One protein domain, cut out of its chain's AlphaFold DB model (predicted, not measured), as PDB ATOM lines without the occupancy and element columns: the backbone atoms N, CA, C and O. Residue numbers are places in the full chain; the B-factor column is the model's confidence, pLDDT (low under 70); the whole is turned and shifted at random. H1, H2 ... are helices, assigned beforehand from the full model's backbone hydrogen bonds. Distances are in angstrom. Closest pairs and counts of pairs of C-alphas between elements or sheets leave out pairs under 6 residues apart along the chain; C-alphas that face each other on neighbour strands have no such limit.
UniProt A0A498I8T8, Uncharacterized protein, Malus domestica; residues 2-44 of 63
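AT A GLANCE: This is residues 2 to 44 of the 63 residues of an uncharacterized protein of Malus domestica (UniProt A0A498I8T8). Picture a flat, open hook: the long helix H1 makes the shaft, and after a turn at residues 29 to 32 the short helix H2 runs back the other way, slanting away from H1, so that the gap between the two widens toward residue 44. The printed part has 43 residues, with two named helices in the order H1, H2 and no named strand; the class is all helix. It is only just extended, close to loose, with a radius of gyration of the C-alphas of 14.2 A and spans of 43 by 23 by 6 A.

HOW THE PARTS SIT: Start with H1, residues 2 to 28, then cross the tight link of 4 residues to H2, residues 33 to 42. The two helices are apart, with no C-alpha of the one within 8 A of the other. In H1 and H2 every O i to N i+4 pair is within hydrogen-bond range.

IN THESE COORDINATES: Find C-alpha 2 at (-113.427, -55.237, -48.849); from there H1 runs 39.3 A to C-alpha 28 at (-102.503, -23.750, -69.682). H2 runs 14.3 A from C-alpha 33 to C-alpha 42 at (-120.523, -23.917, -56.806).

THE WHOLE: The two C-alphas farthest apart, of Ile 2 and Pro 32, are 43.2 A apart. The printed part has no cut. Look for pLDDT under 70 at residues 29 to 34 and residue 44.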
ATOM      1  N   ILE A   2    -114.516 -55.127 -47.856       83.44
ATOM      2  CA  ILE A   2    -113.427 -55.237 -48.849       83.44
ATOM      3  C   ILE A   2    -113.667 -54.443 -50.148       83.44
ATOM      4  O   ILE A   2    -112.767 -53.776 -50.635       83.44
ATOM      5  N   MET A   3    -114.899 -54.423 -50.662       90.62
ATOM      6  CA  MET A   3    -115.244 -53.695 -51.892       90.62
ATOM      7  C   MET A   3    -115.048 -52.177 -51.765       90.62
ATOM      8  O   MET A   3    -114.652 -51.521 -52.720       90.62
ATOM      9  N   VAL A   4    -115.289 -51.629 -50.571       89.69
ATOM     10  CA  VAL A   4    -115.081 -50.202 -50.286       89.69
ATOM     11  C   VAL A   4    -113.591 -49.874 -50.254       89.69
ATOM     12  O   VAL A   4    -113.201 -48.833 -50.763       89.69
ATOM     13  N   ALA A   5    -112.763 -50.770 -49.709       89.69
ATOM     14  CA  ALA A   5    -111.312 -50.596 -49.695       89.69
ATOM     15  C   ALA A   5    -110.732 -50.596 -51.117       89.69
ATOM     16  O   ALA A   5    -109.982 -49.694 -51.463       89.69
ATOM     17  N   VAL A   6    -111.175 -51.530 -51.964       90.50
ATOM     18  CA  VAL A   6    -110.763 -51.590 -53.377       90.50
ATOM     19  C   VAL A   6    -111.201 -50.337 -54.142       90.50
ATOM     20  O   VAL A   6    -110.436 -49.786 -54.927       90.50
ATOM     21  N   LEU A   7    -112.424 -49.849 -53.903       91.94
ATOM     22  CA  LEU A   7    -112.890 -48.607 -54.519       91.94
ATOM     23  C   LEU A   7    -112.083 -47.395 -54.035       91.94
ATOM     24  O   LEU A   7    -111.778 -46.520 -54.835       91.94
ATOM     25  N   ALA A   8    -111.741 -47.332 -52.747       92.38
ATOM     26  CA  ALA A   8    -110.947 -46.243 -52.186       92.38
ATOM     27  C   ALA A   8    -109.533 -46.203 -52.781       92.38
ATOM     28  O   ALA A   8    -109.084 -45.136 -53.187       92.38
ATOM     29  N   GLU A   9    -108.887 -47.362 -52.903       88.62
ATOM     30  CA  GLU A   9    -107.566 -47.510 -53.524       88.62
ATOM     31  C   GLU A   9    -107.586 -47.062 -54.996       88.62
ATOM     32  O   GLU A   9    -106.771 -46.244 -55.418       88.62
ATOM     33  N   LEU A  10    -108.605 -47.476 -55.760       91.56
ATOM     34  CA  LEU A  10    -108.789 -47.030 -57.146       91.56
ATOM     35  C   LEU A  10    -109.051 -45.516 -57.252       91.56
ATOM     36  O   LEU A  10    -108.565 -44.848 -58.168       91.56
ATOM     37  N   MET A  11    -109.838 -44.963 -56.328       93.31
ATOM     38  CA  MET A  11    -110.140 -43.531 -56.286       93.31
ATOM     39  C   MET A  11    -108.904 -42.697 -55.941       93.31
ATOM     40  O   MET A  11    -108.753 -41.600 -56.476       93.31
ATOM     41  N   GLU A  12    -108.008 -43.191 -55.089       89.75
ATOM     42  CA  GLU A  12    -106.760 -42.507 -54.745       89.75
ATOM     43  C   GLU A  12    -105.874 -42.318 -55.984       89.75
ATOM     44  O   GLU A  12    -105.530 -41.188 -56.336       89.75
ATOM     45  N   GLU A  13    -105.613 -43.388 -56.733       91.00
ATOM     46  CA  GLU A  13    -104.820 -43.311 -57.965       91.00
ATOM     47  C   GLU A  13    -105.486 -42.428 -59.031       91.00
ATOM     48  O   GLU A  13    -104.836 -41.588 -59.668       91.00
ATOM     49  N   TYR A  14    -106.807 -42.558 -59.189       91.75
ATOM     50  CA  TYR A  14    -107.573 -41.739 -60.123       91.75
ATOM     51  C   TYR A  14    -107.516 -40.249 -59.764       91.75
ATOM     52  O   TYR A  14    -107.310 -39.408 -60.640       91.75
ATOM     53  N   THR A  15    -107.668 -39.900 -58.484       91.44
ATOM     54  CA  THR A  15    -107.654 -38.499 -58.034       91.44
ATOM     55  C   THR A  15    -106.287 -37.847 -58.200       91.44
ATOM     56  O   THR A  15    -106.233 -36.672 -58.559       91.44
ATOM     57  N   VAL A  16    -105.191 -38.594 -58.038       94.56
ATOM     58  CA  VAL A  16    -103.833 -38.096 -58.304       94.56
ATOM     59  C   VAL A  16    -103.653 -37.742 -59.781       94.56
ATOM     60  O   VAL A  16    -103.142 -36.667 -60.108       94.56
ATOM     61  N   LEU A  17    -104.096 -38.615 -60.689       94.44
ATOM     62  CA  LEU A  17    -104.046 -38.345 -62.128       94.44
ATOM     63  C   LEU A  17    -104.954 -37.171 -62.506       94.44
ATOM     64  O   LEU A  17    -104.530 -36.257 -63.216       94.44
ATOM     65  N   LEU A  18    -106.177 -37.157 -61.979       91.81
ATOM     66  CA  LEU A  18    -107.146 -36.091 -62.202       91.81
ATOM     67  C   LEU A  18    -106.618 -34.735 -61.718       91.81
ATOM     68  O   LEU A  18    -106.774 -33.738 -62.422       91.81
ATOM     69  N   ALA A  19    -105.958 -34.689 -60.558       90.38
ATOM     70  CA  ALA A  19    -105.363 -33.475 -60.012       90.38
ATOM     71  C   ALA A  19    -104.291 -32.903 -60.944       90.38
ATOM     72  O   ALA A  19    -104.322 -31.711 -61.230       90.38
ATOM     73  N   ARG A  20    -103.406 -33.747 -61.489       89.94
ATOM     74  CA  ARG A  20    -102.371 -33.314 -62.446       89.94
ATOM     75  C   ARG A  20    -102.966 -32.783 -63.748       89.94
ATOM     76  O   ARG A  20    -102.487 -31.790 -64.289       89.94
ATOM     77  N   VAL A  21    -104.020 -33.426 -64.253       88.88
ATOM     78  CA  VAL A  21    -104.726 -32.973 -65.462       88.88
ATOM     79  C   VAL A  21    -105.418 -31.632 -65.217       88.88
ATOM     80  O   VAL A  21    -105.296 -30.722 -66.033       88.88
ATOM     81  N   LEU A  22    -106.109 -31.486 -64.083       85.81
ATOM     82  CA  LEU A  22    -106.748 -30.234 -63.678       85.81
ATOM     83  C   LEU A  22    -105.728 -29.119 -63.475       85.81
ATOM     84  O   LEU A  22    -105.939 -28.005 -63.941       85.81
ATOM     85  N   GLU A  23    -104.617 -29.416 -62.811       85.25
ATOM     86  CA  GLU A  23    -103.503 -28.497 -62.623       85.25
ATOM     87  C   GLU A  23    -102.992 -28.002 -63.976       85.25
ATOM     88  O   GLU A  23    -102.969 -26.794 -64.220       85.25
ATOM     89  N   HIS A  24    -102.693 -28.916 -64.902       84.56
ATOM     90  CA  HIS A  24    -102.271 -28.550 -66.247       84.56
ATOM     91  C   HIS A  24    -103.316 -27.691 -66.964       84.56
ATOM     92  O   HIS A  24    -102.958 -26.666 -67.539       84.56
ATOM     93  N   LEU A  25    -104.602 -28.046 -66.891       81.50
ATOM     94  CA  LEU A  25    -105.704 -27.287 -67.488       81.50
ATOM     95  C   LEU A  25    -105.808 -25.867 -66.902       81.50
ATOM     96  O   LEU A  25    -106.012 -24.904 -67.638       81.50
ATOM     97  N   PHE A  26    -105.633 -25.719 -65.586       75.88
ATOM     98  CA  PHE A  26    -105.654 -24.420 -64.915       75.88
ATOM     99  C   PHE A  26    -104.430 -23.560 -65.228       75.88
ATOM    100  O   PHE A  26    -104.550 -22.335 -65.229       75.88
ATOM    101  N   TYR A  27    -103.273 -24.176 -65.472       75.50
ATOM    102  CA  TYR A  27    -102.056 -23.469 -65.868       75.50
ATOM    103  C   TYR A  27    -102.043 -23.083 -67.349       75.50
ATOM    104  O   TYR A  27    -101.534 -22.018 -67.693       75.50
ATOM    105  N   SER A  28    -102.581 -23.932 -68.227       70.88
ATOM    106  CA  SER A  28    -102.503 -23.750 -69.682       70.88
ATOM    107  C   SER A  28    -103.643 -22.908 -70.256       70.88
ATOM    108  O   SER A  28    -103.434 -22.193 -71.236       70.88
ATOM    109  N   ALA A  29    -104.829 -22.918 -69.646       63.19
ATOM    110  CA  ALA A  29    -105.908 -22.023 -70.041       63.19
ATOM    111  C   ALA A  29    -105.888 -20.749 -69.178       63.19
ATOM    112  O   ALA A  29    -105.834 -20.845 -67.949       63.19
ATOM    113  N   PRO A  30    -106.012 -19.543 -69.768       65.19
ATOM    114  CA  PRO A  30    -106.200 -18.317 -69.012       65.19
ATOM    115  C   PRO A  30    -107.634 -18.302 -68.473       65.19
ATOM    116  O   PRO A  30    -108.487 -17.562 -68.956       65.19
ATOM    117  N   PHE A  31    -107.937 -19.160 -67.493       63.84
ATOM    118  CA  PHE A  31    -109.228 -19.141 -66.826       63.84
ATOM    119  C   PHE A  31    -109.396 -17.760 -66.193       63.84
ATOM    120  O   PHE A  31    -108.611 -17.387 -65.311       63.84
ATOM    121  N   PRO A  32    -110.413 -16.981 -66.599       68.06
ATOM    122  CA  PRO A  32    -110.692 -15.714 -65.953       68.06
ATOM    123  C   PRO A  32    -110.859 -15.993 -64.462       68.06
ATOM    124  O   PRO A  32    -111.599 -16.905 -64.093       68.06
ATOM    125  N   ARG A  33    -110.198 -15.223 -63.588       68.88
ATOM    126  CA  ARG A  33    -110.273 -15.396 -62.119       68.88
ATOM    127  C   ARG A  33    -111.716 -15.585 -61.616       68.88
ATOM    128  O   ARG A  33    -111.948 -16.306 -60.652       68.88
ATOM    129  N   ARG A  34    -112.682 -14.988 -62.326       65.81
ATOM    130  CA  ARG A  34    -114.130 -15.141 -62.121       65.81
ATOM    131  C   ARG A  34    -114.642 -16.570 -62.334       65.81
ATOM    132  O   ARG A  34    -115.411 -17.038 -61.511       65.81
ATOM    133  N   VAL A  35    -114.218 -17.275 -63.383       74.38
ATOM    134  CA  VAL A  35    -114.639 -18.663 -63.653       74.38
ATOM    135  C   VAL A  35    -114.067 -19.604 -62.597       74.38
ATOM    136  O   VAL A  35    -114.807 -20.405 -62.037       74.38
ATOM    137  N   ARG A  36    -112.789 -19.442 -62.234       76.44
ATOM    138  CA  ARG A  36    -112.170 -20.209 -61.141       76.44
ATOM    139  C   ARG A  36    -112.897 -19.986 -59.809       76.44
ATOM    140  O   ARG A  36    -113.183 -20.945 -59.101       76.44
ATOM    141  N   PHE A  37    -113.253 -18.740 -59.495       76.19
ATOM    142  CA  PHE A  37    -114.051 -18.416 -58.310       76.19
ATOM    143  C   PHE A  37    -115.463 -19.021 -58.363       76.19
ATOM    144  O   PHE A  37    -115.941 -19.550 -57.366       76.19
ATOM    145  N   LEU A  38    -116.123 -18.990 -59.524       76.38
ATOM    146  CA  LEU A  38    -117.444 -19.591 -59.705       76.38
ATOM    147  C   LEU A  38    -117.409 -21.116 -59.560       76.38
ATOM    148  O   LEU A  38    -118.301 -21.664 -58.924       76.38
ATOM    149  N   ILE A  39    -116.389 -21.796 -60.083       78.62
ATOM    150  CA  ILE A  39    -116.214 -23.243 -59.893       78.62
ATOM    151  C   ILE A  39    -116.063 -23.553 -58.402       78.62
ATOM    152  O   ILE A  39    -116.784 -24.399 -57.882       78.62
ATOM    153  N   LEU A  40    -115.199 -22.817 -57.693       76.69
ATOM    154  CA  LEU A  40    -114.988 -23.016 -56.257       76.69
ATOM    155  C   LEU A  40    -116.252 -22.744 -55.425       76.69
ATOM    156  O   LEU A  40    -116.546 -23.495 -54.501       76.69
ATOM    157  N   ARG A  41    -117.024 -21.704 -55.767       74.88
ATOM    158  CA  ARG A  41    -118.268 -21.338 -55.069       74.88
ATOM    159  C   ARG A  41    -119.399 -22.345 -55.285       74.88
ATOM    160  O   ARG A  41    -120.225 -22.513 -54.398       74.88
ATOM    161  N   ASN A  42    -119.462 -22.970 -56.458       76.06
ATOM    162  CA  ASN A  42    -120.523 -23.917 -56.806       76.06
ATOM    163  C   ASN A  42    -120.170 -25.374 -56.462       76.06
ATOM    164  O   ASN A  42    -120.979 -26.264 -56.719       76.06
ATOM    165  N   LEU A  43    -118.987 -25.644 -55.892       76.94
ATOM    166  CA  LEU A  43    -118.666 -26.979 -55.394       76.94
ATOM    167  C   LEU A  43    -119.660 -27.347 -54.278       76.94
ATOM    168  O   LEU A  43    -119.782 -26.597 -53.305       76.94
ATOM    169  N   PRO A  44    -120.330 -28.508 -54.357       68.25
ATOM    170  CA  PRO A  44    -121.331 -28.920 -53.370       68.25
ATOM    171  C   PRO A  44    -120.750 -29.053 -51.951       68.25
ATOM    172  O   PRO A  44    -121.477 -28.904 -50.977       68.25
TER     173      PRO A  44